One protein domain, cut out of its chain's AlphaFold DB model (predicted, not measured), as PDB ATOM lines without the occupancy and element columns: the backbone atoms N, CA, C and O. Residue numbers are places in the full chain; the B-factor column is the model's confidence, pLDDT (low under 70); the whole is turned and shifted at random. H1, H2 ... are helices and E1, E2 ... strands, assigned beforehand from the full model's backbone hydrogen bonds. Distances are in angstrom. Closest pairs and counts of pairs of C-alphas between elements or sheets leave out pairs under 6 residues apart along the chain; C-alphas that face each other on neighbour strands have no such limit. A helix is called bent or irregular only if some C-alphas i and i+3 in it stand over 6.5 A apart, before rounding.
ATOM      1  N   GLU A   4     231.249 280.869 287.829       78.69
ATOM      2  CA  GLU A   4     232.506 280.173 287.510       78.69
ATOM      3  C   GLU A   4     233.722 280.907 288.091       78.69
ATOM      4  O   GLU A   4     234.444 280.341 288.902       78.69
ATOM      5  N   SER A   5     233.896 282.197 287.757       83.81
ATOM      6  CA  SER A   5     235.041 282.998 288.221       83.81
ATOM      7  C   SER A   5     235.178 283.018 289.746       83.81
ATOM      8  O   SER A   5     236.292 282.985 290.258       83.81
ATOM      9  N   PHE A   6     234.053 283.005 290.467       84.44
ATOM     10  CA  PHE A   6     234.036 282.938 291.923       84.44
ATOM     11  C   PHE A   6     234.578 281.602 292.457       84.44
ATOM     12  O   PHE A   6     235.430 281.587 293.348       84.44
ATOM     13  N   VAL A   7     234.124 280.483 291.882       85.00
ATOM     14  CA  VAL A   7     234.607 279.138 292.239       85.00
ATOM     15  C   VAL A   7     236.093 279.003 291.904       85.00
ATOM     16  O   VAL A   7     236.862 278.567 292.756       85.00
ATOM     17  N   THR A   8     236.533 279.471 290.730       87.31
ATOM     18  CA  THR A   8     237.957 279.479 290.351       87.31
ATOM     19  C   THR A   8     238.815 280.263 291.350       87.31
ATOM     20  O   THR A   8     239.866 279.769 291.759       87.31
ATOM     21  N   THR A   9     238.373 281.443 291.805       88.88
ATOM     22  CA  THR A   9     239.086 282.215 292.839       88.88
ATOM     23  C   THR A   9     239.192 281.442 294.156       88.88
ATOM     24  O   THR A   9     240.286 281.358 294.717       88.88
ATOM     25  N   LEU A  10     238.105 280.826 294.635       88.62
ATOM     26  CA  LEU A  10     238.139 280.004 295.853       88.62
ATOM     27  C   LEU A  10     239.065 278.784 295.714       88.62
ATOM     28  O   LEU A  10     239.821 278.490 296.640       88.62
ATOM     29  N   SER A  11     239.050 278.103 294.566       89.44
ATOM     30  CA  SER A  11     239.929 276.959 294.297       89.44
ATOM     31  C   SER A  11     241.407 277.346 294.246       89.44
ATOM     32  O   SER A  11     242.237 276.624 294.799       89.44
ATOM     33  N   ILE A  12     241.757 278.500 293.666       91.94
ATOM     34  CA  ILE A  12     243.134 279.022 293.687       91.94
ATOM     35  C   ILE A  12     243.574 279.311 295.130       91.94
ATOM     36  O   ILE A  12     244.625 278.832 295.550       91.94
ATOM     37  N   LEU A  13     242.762 280.023 295.920       92.31
ATOM     38  CA  LEU A  13     243.099 280.356 297.312       92.31
ATOM     39  C   LEU A  13     243.238 279.104 298.199       92.31
ATOM     40  O   LEU A  13     244.175 279.021 298.994       92.31
ATOM     41  N   ARG A  14     242.366 278.101 298.020       89.81
ATOM     42  CA  ARG A  14     242.487 276.779 298.664       89.81
ATOM     43  C   ARG A  14     243.787 276.070 298.262       89.81
ATOM     44  O   ARG A  14     244.506 275.586 299.127       89.81
ATOM     45  N   SER A  15     244.129 276.071 296.973       91.12
ATOM     46  CA  SER A  15     245.350 275.422 296.461       91.12
ATOM     47  C   SER A  15     246.626 276.072 297.010       91.12
ATOM     48  O   SER A  15     247.585 275.370 297.335       91.12
ATOM     49  N   ILE A  16     246.630 277.401 297.171       92.88
ATOM     50  CA  ILE A  16     247.747 278.145 297.772       92.88
ATOM     51  C   ILE A  16     247.863 277.833 299.274       92.88
ATOM     52  O   ILE A  16     248.974 277.644 299.764       92.88
ATOM     53  N   LYS A  17     246.743 277.690 300.000       90.12
ATOM     54  CA  LYS A  17     246.751 277.250 301.409       90.12
ATOM     55  C   LYS A  17     247.303 275.823 301.589       90.12
ATOM     56  O   LYS A  17     247.968 275.561 302.584       90.12
ATOM     57  N   CYS A  18     247.121 274.933 300.613       87.00
ATOM     58  CA  CYS A  18     247.747 273.600 300.589       87.00
ATOM     59  C   CYS A  18     249.197 273.590 300.047       87.00
ATOM     60  O   CYS A  18     249.760 272.524 299.788       87.00
ATOM     61  N   SER A  19     249.807 274.760 299.837       90.44
ATOM     62  CA  SER A  19     251.143 274.901 299.250       90.44
ATOM     63  C   SER A  19     252.078 275.732 300.130       90.44
ATOM     64  O   SER A  19     251.650 276.514 300.980       90.44
ATOM     65  N   LYS A  20     253.382 275.566 299.917       91.94
ATOM     66  CA  LYS A  20     254.455 276.306 300.583       91.94
ATOM     67  C   LYS A  20     255.015 277.386 299.659       91.94
ATOM     68  O   LYS A  20     255.185 277.137 298.467       91.94
ATOM     69  N   ASP A  21     255.338 278.550 300.218       91.75
ATOM     70  CA  ASP A  21     256.030 279.626 299.501       91.75
ATOM     71  C   ASP A  21     257.467 279.178 299.162       91.75
ATOM     72  O   ASP A  21     258.237 278.790 300.051       91.75
ATOM     73  N   VAL A  22     257.806 279.180 297.870       91.25
ATOM     74  CA  VAL A  22     259.126 278.784 297.340       91.25
ATOM     75  C   VAL A  22     260.125 279.942 297.403       91.25
ATOM     76  O   VAL A  22     261.328 279.710 297.518       91.25
ATOM     77  N   VAL A  23     259.639 281.184 297.356       90.38
ATOM     78  CA  VAL A  23     260.459 282.404 297.320       90.38
ATOM     79  C   VAL A  23     260.868 282.824 298.733       90.38
ATOM     80  O   VAL A  23     262.010 283.224 298.955       90.38
ATOM     81  N   ASP A  24     259.963 282.705 299.707       88.06
ATOM     82  CA  ASP A  24     260.270 282.858 301.130       88.06
ATOM     83  C   ASP A  24     259.455 281.885 301.989       88.06
ATOM     84  O   ASP A  24     258.359 282.184 302.468       88.06
ATOM     85  N   ALA A  25     260.056 280.730 302.275       88.06
ATOM     86  CA  ALA A  25     259.475 279.698 303.126       88.06
ATOM     87  C   ALA A  25     258.960 280.216 304.487       88.06
ATOM     88  O   ALA A  25     258.004 279.642 305.019       88.06
ATOM     89  N   ASN A  26     259.532 281.294 305.041       89.75
ATOM     90  CA  ASN A  26     259.092 281.874 306.315       89.75
ATOM     91  C   ASN A  26     257.760 282.630 306.176       89.75
ATOM     92  O   ASN A  26     256.961 282.639 307.115       89.75
ATOM     93  N   LYS A  27     257.487 283.214 304.999       89.38
ATOM     94  CA  LYS A  27     256.226 283.905 304.689       89.38
ATOM     95  C   LYS A  27     255.053 282.961 304.441       89.38
ATOM     96  O   LYS A  27     253.921 283.433 304.484       89.38
ATOM     97  N   THR A  28     255.269 281.650 304.286       90.56
ATOM     98  CA  THR A  28     254.192 280.649 304.088       90.56
ATOM     99  C   THR A  28     253.018 280.823 305.069       90.56
ATOM    100  O   THR A  28     251.863 280.783 304.664       90.56
ATOM    101  N   LYS A  29     253.287 281.105 306.353       89.56
ATOM    102  CA  LYS A  29     252.229 281.330 307.360       89.56
ATOM    103  C   LYS A  29     251.420 282.612 307.106       89.56
ATOM    104  O   LYS A  29     250.215 282.638 307.335       89.56
ATOM    105  N   THR A  30     252.076 283.668 306.629       91.50
ATOM    106  CA  THR A  30     251.442 284.937 306.239       91.50
ATOM    107  C   THR A  30     250.630 284.769 304.955       91.50
ATOM    108  O   THR A  30     249.501 285.242 304.884       91.50
ATOM    109  N   LEU A  31     251.169 284.037 303.977       92.62
ATOM    110  CA  LEU A  31     250.485 283.646 302.745       92.62
ATOM    111  C   LEU A  31     249.186 282.880 303.052       92.62
ATOM    112  O   LEU A  31     248.128 283.242 302.544       92.62
ATOM    113  N   HIS A  32     249.235 281.890 303.949       92.75
ATOM    114  CA  HIS A  32     248.051 281.135 304.383       92.75
ATOM    115  C   HIS A  32     247.001 282.023 305.063       92.75
ATOM    116  O   HIS A  32     245.817 281.896 304.755       92.75
ATOM    117  N   ALA A  33     247.416 282.963 305.919       90.81
ATOM    118  CA  ALA A  33     246.506 283.925 306.550       90.81
ATOM    119  C   ALA A  33     245.841 284.872 305.529       90.81
ATOM    120  O   ALA A  33     244.649 285.159 305.638       90.81
ATOM    121  N   ILE A  34     246.581 285.310 304.501       92.62
ATOM    122  CA  ILE A  34     246.040 286.098 303.380       92.62
ATOM    123  C   ILE A  34     245.029 285.268 302.574       92.62
ATOM    124  O   ILE A  34     243.974 285.784 302.205       92.62
ATOM    125  N   CYS A  35     245.298 283.979 302.339       93.50
ATOM    126  CA  CYS A  35     244.351 283.084 301.669       93.50
ATOM    127  C   CYS A  35     243.074 282.857 302.487       93.50
ATOM    128  O   CYS A  35     241.990 282.907 301.908       93.50
ATOM    129  N   ASP A  36     243.167 282.678 303.808       89.88
ATOM    130  CA  ASP A  36     241.988 282.566 304.679       89.88
ATOM    131  C   ASP A  36     241.146 283.849 304.675       89.88
ATOM    132  O   ASP A  36     239.924 283.780 304.521       89.88
ATOM    133  N   LEU A  37     241.780 285.024 304.763       90.94
ATOM    134  CA  LEU A  37     241.083 286.308 304.647       90.94
ATOM    135  C   LEU A  37     240.420 286.468 303.268       90.94
ATOM    136  O   LEU A  37     239.259 286.867 303.187       90.94
ATOM    137  N   GLY A  38     241.112 286.093 302.187       91.31
ATOM    138  CA  GLY A  38     240.568 286.105 300.827       91.31
ATOM    139  C   GLY A  38     239.370 285.166 300.646       91.31
ATOM    140  O   GLY A  38     238.379 285.552 300.026       91.31
ATOM    141  N   ILE A  39     239.415 283.963 301.230       89.06
ATOM    142  CA  ILE A  39     238.302 282.998 301.224       89.06
ATOM    143  C   ILE A  39     237.105 283.543 302.012       89.06
ATOM    144  O   ILE A  39     235.966 283.379 301.573       89.06
ATOM    145  N   LEU A  40     237.336 284.209 303.146       87.62
ATOM    146  CA  LEU A  40     236.272 284.816 303.950       87.62
ATOM    147  C   LEU A  40     235.611 285.996 303.224       87.62
ATOM    148  O   LEU A  40     234.387 286.013 303.102       87.62
ATOM    149  N   ILE A  41     236.399 286.926 302.670       87.75
ATOM    150  CA  ILE A  41     235.890 288.048 301.860       87.75
ATOM    151  C   ILE A  41     235.099 287.513 300.657       87.75
ATOM    152  O   ILE A  41     233.985 287.964 300.405       87.75
ATOM    153  N   ALA A  42     235.613 286.497 299.958       85.31
ATOM    154  CA  ALA A  42     234.894 285.844 298.868       85.31
ATOM    155  C   ALA A  42     233.550 285.245 299.341       85.31
ATOM    156  O   ALA A  42     232.507 285.579 298.779       85.31
ATOM    157  N   LYS A  43     233.538 284.424 300.404       83.81
ATOM    158  CA  LYS A  43     232.298 283.841 300.961       83.81
ATOM    159  C   LYS A  43     231.269 284.920 301.362       83.81
ATOM    160  O   LYS A  43     230.080 284.697 301.150       83.81
ATOM    161  N   ARG A  44     231.697 286.085 301.873       81.75
ATOM    162  CA  ARG A  44     230.813 287.229 302.204       81.75
ATOM    163  C   ARG A  44     230.292 287.969 300.958       81.75
ATOM    164  O   ARG A  44     229.139 288.384 300.948       81.75
ATOM    165  N   LEU A  45     231.093 288.102 299.894       82.81
ATOM    166  CA  LEU A  45     230.711 288.805 298.653       82.81
ATOM    167  C   LEU A  45     229.758 288.020 297.731       82.81
ATOM    168  O   LEU A  45     229.169 288.614 296.828       82.81
ATOM    169  N   CYS A  46     229.625 286.701 297.896       76.81
ATOM    170  CA  CYS A  46     228.714 285.851 297.112       76.81
ATOM    171  C   CYS A  46     228.078 284.751 297.995       76.81
ATOM    172  O   CYS A  46     228.405 283.571 297.831       76.81
ATOM    173  N   PRO A  47     227.158 285.098 298.918       67.56
ATOM    174  CA  PRO A  47     226.557 284.132 299.843       67.56
ATOM    175  C   PRO A  47     225.760 283.024 299.127       67.56
ATOM    176  O   PRO A  47     225.825 281.860 299.521       67.56
ATOM    177  N   ASP A  48     225.115 283.337 297.999       66.38
ATOM    178  CA  ASP A  48     224.336 282.378 297.188       66.38
ATOM    179  C   ASP A  48     225.189 281.279 296.517       66.38
ATOM    180  O   ASP A  48     224.666 280.400 295.830       66.38
ATOM    181  N   GLN A  49     226.517 281.343 296.663       62.25
ATOM    182  CA  GLN A  49     227.494 280.402 296.102       62.25
ATOM    183  C   GLN A  49     228.151 279.505 297.170       62.25
ATOM    184  O   GLN A  49     229.044 278.728 296.837       62.25
ATOM    185  N   ILE A  50     227.740 279.592 298.442       57.31
ATOM    186  CA  ILE A  50     228.410 278.907 299.563       57.31
ATOM    187  C   ILE A  50     228.412 277.370 299.430       57.31
ATOM    188  O   ILE A  50     229.355 276.732 299.890       57.31
ATOM    189  N   ASN A  51     227.414 276.771 298.771       54.25
ATOM    190  CA  ASN A  51     227.241 275.312 298.698       54.25
ATOM    191  C   ASN A  51     227.897 274.644 297.463       54.25
ATOM    192  O   ASN A  51     227.389 273.650 296.945       54.25
ATOM    193  N   VAL A  52     229.015 275.185 296.959       54.75
ATOM    194  CA  VAL A  52     229.848 274.506 295.941       54.75
ATOM    195  C   VAL A  52     230.857 273.596 296.646       54.75
ATOM    196  O   VAL A  52     232.029 273.929 296.843       54.75
ATOM    197  N   SER A  53     230.350 272.440 297.066       56.75
ATOM    198  CA  SER A  53     231.079 271.414 297.815       56.75
ATOM    199  C   SER A  53     231.853 270.462 296.897       56.75
ATOM    200  O   SER A  53     231.626 269.257 296.926       56.75
ATOM    201  N   GLU A  54     232.777 270.986 296.085       54.75
ATOM    202  CA  GLU A  54     233.744 270.143 295.371       54.75
ATOM    203  C   GLU A  54     235.116 270.831 295.243       54.75
ATOM    204  O   GLU A  54     235.255 271.930 294.701       54.75
ATOM    205  N   SER A  55     236.143 270.203 295.818       62.34
ATOM    206  CA  SER A  55     237.468 270.802 296.032       62.34
ATOM    207  C   SER A  55     238.426 270.515 294.877       62.34
ATOM    208  O   SER A  55     239.435 269.832 295.053       62.34
ATOM    209  N   GLN A  56     238.142 271.053 293.688       65.25
ATOM    210  CA  GLN A  56     239.099 270.990 292.581       65.25
ATOM    211  C   GLN A  56     240.333 271.851 292.900       65.25
ATOM    212  O   GLN A  56     240.275 273.081 292.834       65.25
ATOM    213  N   MET A  57     241.452 271.203 293.238       74.50
ATOM    214  CA  MET A  57     242.756 271.862 293.323       74.50
ATOM    215  C   MET A  57     243.195 272.334 291.932       74.50
ATOM    216  O   MET A  57     243.040 271.624 290.938       74.50
ATOM    217  N   VAL A  58     243.746 273.543 291.868       85.75
ATOM    218  CA  VAL A  58     244.231 274.181 290.641       85.75
ATOM    219  C   VAL A  58     245.758 274.069 290.616       85.75
ATOM    220  O   VAL A  58     246.388 274.401 291.623       85.75
ATOM    221  N   PRO A  59     246.378 273.626 289.504       87.69
ATOM    222  CA  PRO A  59     247.833 273.585 289.398       87.69
ATOM    223  C   PRO A  59     248.415 274.997 289.533       87.69
ATOM    224  O   PRO A  59     248.030 275.916 288.808       87.69
ATOM    225  N   LEU A  60     249.342 275.166 290.474       90.12
ATOM    226  CA  LEU A  60     250.003 276.440 290.747       90.12
ATOM    227  C   LEU A  60     251.376 276.523 290.056       90.12
ATOM    228  O   LEU A  60     252.001 275.487 289.819       90.12
ATOM    229  N   PRO A  61     251.895 277.735 289.774       91.75
ATOM    230  CA  PRO A  61     253.259 277.907 289.280       91.75
ATOM    231  C   PRO A  61     254.294 277.379 290.284       91.75
ATOM    232  O   PRO A  61     254.486 277.960 291.355       91.75
ATOM    233  N   ALA A  62     254.992 276.300 289.920       88.19
ATOM    234  CA  ALA A  62     255.996 275.637 290.761       88.19
ATOM    235  C   ALA A  62     257.195 276.537 291.132       88.19
ATOM    236  O   ALA A  62     257.918 276.260 292.084       88.19
ATOM    237  N   GLN A  63     257.392 277.638 290.400       90.62
ATOM    238  CA  GLN A  63     258.387 278.677 290.688       90.62
ATOM    239  C   GLN A  63     258.030 279.530 291.922       90.62
ATOM    240  O   GLN A  63     258.892 280.230 292.447       90.62
ATOM    241  N   LEU A  64     256.763 279.506 292.353       89.19
ATOM    242  CA  LEU A  64     256.232 280.297 293.470       89.19
ATOM    243  C   LEU A  64     255.692 279.411 294.600       89.19
ATOM    244  O   LEU A  64     255.832 279.762 295.771       89.19
ATOM    245  N   TYR A  65     255.093 278.267 294.254       92.38
ATOM    246  CA  TYR A  65     254.371 277.407 295.186       92.38
ATOM    247  C   TYR A  65     254.783 275.941 295.037       92.38
ATOM    248  O   TYR A  65     254.631 275.351 293.969       92.38
ATOM    249  N   ALA A  66     255.249 275.333 296.127       88.56
ATOM    250  CA  ALA A  66     255.504 273.899 296.207       88.56
ATOM    251  C   ALA A  66     254.321 273.212 296.896       88.56
ATOM    252  O   ALA A  66     253.956 273.582 298.013       88.56
ATOM    253  N   THR A  67     253.728 272.209 296.251       78.88
ATOM    254  CA  THR A  67     252.647 271.406 296.839       78.88
ATOM    255  C   THR A  67     253.163 270.654 298.061       78.88
ATOM    256  O   THR A  67     254.129 269.896 297.944       78.88
ATOM    257  N   VAL A  68     252.517 270.821 299.216       70.00
ATOM    258  CA  VAL A  68     252.842 270.028 300.408       70.00
ATOM    259  C   VAL A  68     252.146 268.675 300.281       70.00
ATOM    260  O   VAL A  68     250.969 268.539 300.600       70.00
ATOM    261  N   GLN A  69     252.870 267.680 299.765       53.94
ATOM    262  CA  GLN A  69     252.467 266.279 299.865       53.94
ATOM    263  C   GLN A  69     252.811 265.777 301.272       53.94
ATOM    264  O   GLN A  69     253.916 265.302 301.517       53.94
ATOM    265  N   ASP A  70     251.869 265.927 302.204       46.78
ATOM    266  CA  ASP A  70     251.841 265.097 303.408       46.78
ATOM    267  C   ASP A  70     251.174 263.764 303.040       46.78
ATOM    268  O   ASP A  70     249.995 263.736 302.684       46.78
ATOM    269  N   TRP A  84     242.810 281.983 310.941       61.25
ATOM    270  CA  TRP A  84     243.527 283.089 311.589       61.25
ATOM    271  C   TRP A  84     242.572 283.981 312.411       61.25
ATOM    272  O   TRP A  84     241.787 284.747 311.854       61.25
ATOM    273  N   LEU A  85     242.635 283.884 313.745       56.44
ATOM    274  CA  LEU A  85     241.615 284.419 314.668       56.44
ATOM    275  C   LEU A  85     241.405 285.946 314.601       56.44
ATOM    276  O   LEU A  85     240.372 286.438 315.045       56.44
ATOM    277  N   GLY A  86     242.345 286.702 314.027       60.62
ATOM    278  CA  GLY A  86     242.188 288.143 313.792       60.62
ATOM    279  C   GLY A  86     241.260 288.511 312.625       60.62
ATOM    280  O   GLY A  86     240.848 289.666 312.526       60.62
ATOM    281  N   CYS A  87     240.918 287.563 311.742       60.38
ATOM    282  CA  CYS A  87     240.165 287.857 310.520       60.38
ATOM    283  C   CYS A  87     238.754 288.403 310.785       60.38
ATOM    284  O   CYS A  87     238.322 289.279 310.046       60.38
ATOM    285  N   GLU A  88     238.048 287.961 311.831       66.88
ATOM    286  CA  GLU A  88     236.663 288.404 312.071       66.88
ATOM    287  C   GLU A  88     236.576 289.888 312.471       66.88
ATOM    288  O   GLU A  88     235.672 290.601 312.037       66.88
ATOM    289  N   THR A  89     237.562 290.404 313.214       74.06
ATOM    290  CA  THR A  89     237.655 291.837 313.544       74.06
ATOM    291  C   THR A  89     237.972 292.679 312.304       74.06
ATOM    292  O   THR A  89     237.409 293.758 312.122       74.06
ATOM    293  N   VAL A  90     238.836 292.172 311.415       73.00
ATOM    294  CA  VAL A  90     239.153 292.821 310.129       73.00
ATOM    295  C   VAL A  90     237.939 292.812 309.195       73.00
ATOM    296  O   VAL A  90     237.657 293.824 308.554       73.00
ATOM    297  N   LEU A  91     237.176 291.714 309.162       70.25
ATOM    298  CA  LEU A  91     235.916 291.611 308.420       70.25
ATOM    299  C   LEU A  91     234.853 292.557 308.981       70.25
ATOM    300  O   LEU A  91     234.221 293.254 308.203       70.25
ATOM    301  N   SER A  92     234.726 292.669 310.306       76.50
ATOM    302  CA  SER A  92     233.807 293.621 310.951       76.50
ATOM    303  C   SER A  92     234.135 295.075 310.579       76.50
ATOM    304  O   SER A  92     233.239 295.868 310.300       76.50
ATOM    305  N   HIS A  93     235.424 295.432 310.513       75.44
ATOM    306  CA  HIS A  93     235.860 296.753 310.046       75.44
ATOM    307  C   HIS A  93     235.609 296.953 308.540       75.44
ATOM    308  O   HIS A  93     235.207 298.035 308.114       75.44
ATOM    309  N   PHE A  94     235.818 295.922 307.716       74.00
ATOM    310  CA  PHE A  94     235.494 295.967 306.289       74.00
ATOM    311  C   PHE A  94     233.982 296.112 306.050       74.00
ATOM    312  O   PHE A  94     233.567 296.927 305.233       74.00
ATOM    313  N   GLU A  95     233.149 295.396 306.802       70.62
ATOM    314  CA  GLU A  95     231.691 295.521 306.750       70.62
ATOM    315  C   GLU A  95     231.231 296.898 307.234       70.62
ATOM    316  O   GLU A  95     230.361 297.487 306.597       70.62
ATOM    317  N   ALA A  96     231.862 297.490 308.253       75.81
ATOM    318  CA  ALA A  96     231.626 298.887 308.629       75.81
ATOM    319  C   ALA A  96     231.999 299.881 307.504       75.81
ATOM    320  O   ALA A  96     231.261 300.833 307.252       75.81
ATOM    321  N   LEU A  97     233.099 299.655 306.779       69.75
ATOM    322  CA  LEU A  97     233.523 300.493 305.644       69.75
ATOM    323  C   LEU A  97     232.593 300.357 304.419       69.75
ATOM    324  O   LEU A  97     232.284 301.346 303.751       69.75
ATOM    325  N   MET A  98     232.114 299.143 304.142       65.31
ATOM    326  CA  MET A  98     231.148 298.883 303.069       65.31
ATOM    327  C   MET A  98     229.750 299.406 303.426       65.31
ATOM    328  O   MET A  98     229.096 300.023 302.589       65.31
ATOM    329  N   THR A  99     229.291 299.216 304.667       62.56
ATOM    330  CA  THR A  99     227.971 299.697 305.112       62.56
ATOM    331  C   THR A  99     227.922 301.206 305.302       62.56
ATOM    332  O   THR A  99     226.882 301.781 305.015       62.56
ATOM    333  N   THR A 100     229.011 301.886 305.674       56.56
ATOM    334  CA  THR A 100     229.039 303.366 305.687       56.56
ATOM    335  C   THR A 100     228.886 303.961 304.283       56.56
ATOM    336  O   THR A 100     228.108 304.895 304.114       56.56
ATOM    337  N   ASN A 101     229.501 303.354 303.258       52.66
ATOM    338  CA  ASN A 101     229.266 303.712 301.847       52.66
ATOM    339  C   ASN A 101     227.815 303.476 301.377       52.66
ATOM    340  O   ASN A 101     227.380 304.093 300.411       52.66
TER     341      ASN A 101
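AT A GLANCE: This is residues 4 to 70 and 84 to 101 of the 568 residues of an uncharacterized protein of Hordeum vulgare subsp. vulgare (UniProt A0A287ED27). Two helices, H1 and the longer H2, lie side by side and run opposite ways, with a very small sheet of two short strands, E1 and E2, at the end where H1 stops and H2 starts. A third helix, H3, begins beside H2 and slants away from it, and its residues 96 to 101 stick out free; a long link, residues 46 to 64, returns from the end of H2 past H1 to E2. The printed part has 85 residues with three named helices and two named strands, in the order H1, E1, H2, E2, H3, and the sheet E1 - E2 is antiparallel. The class is mostly helix. The whole is only just compact, close to loose, with a radius of gyration of the C-alphas of 14.3 A and spans of 41 by 29 by 20 A.

IN THESE COORDINATES: H1 is residues 4 to 17 and begins at C-alpha 4, (232.506, 280.173, 287.510); it is 20.1 A long from first to last C-alpha. E1 is residues 19 to 21, 6.8 A. H2 is residues 25 to 45, 30.5 A, beginning at C-alpha 25, (259.475, 279.698, 303.126). H2 is irregular, but only just: C-alphas 26 and 29 are 7.0 A apart. E2 is residues 65 to 67, 6.5 A. H3 is residues 87 to 101, 21.1 A, and ends at C-alpha 101, (229.266, 303.712, 301.847).

HOW THE PARTS SIT: H1 and H2 touch at a shallow tilt of 27 degrees, opposite ways; their closest C-alphas, those of Lys 17 and His 32, are 5.1 A apart. E1 and E2 are antiparallel neighbours at 146 degrees; N 20 and O 66, 2.8 A apart, and N 66 and O 20, 3.0 A apart, are within hydrogen-bond range. The closest C-alphas of E1 and H2, those of Asp 21 and Thr 28, are 5.0 A apart. Those of H1 and E2, Ile 16 and Tyr 65, are 7.1 A apart. H2 and H3 are close but not clearly touching, with the C-alphas of Leu 37 and Cys 87 closest at 6.1 A. They run the same way at a steep tilt of 43 degrees. H3 is apart from H1 and E1. In H1 and H3 every O i to N i+4 pair is within hydrogen-bond range; in H2, 15 of 17 are.

THE WHOLE: The two C-alphas farthest apart are those of Asp 70 and Asn 101, 44.8 A. Residues 71 to 83 are not printed, and C-alphas 70 and 84 are 21.4 A apart across this cut, which falls in the link from E2 to H3. The links H1 to E1 and E1 to H2 are tight; the link H2 to E2 is long, 19 residues. The mean pLDDT of the printed part is 79.4; it is under 70 at residues 47 to 56, 69 to 70, 84 to 88 and 97 to 101.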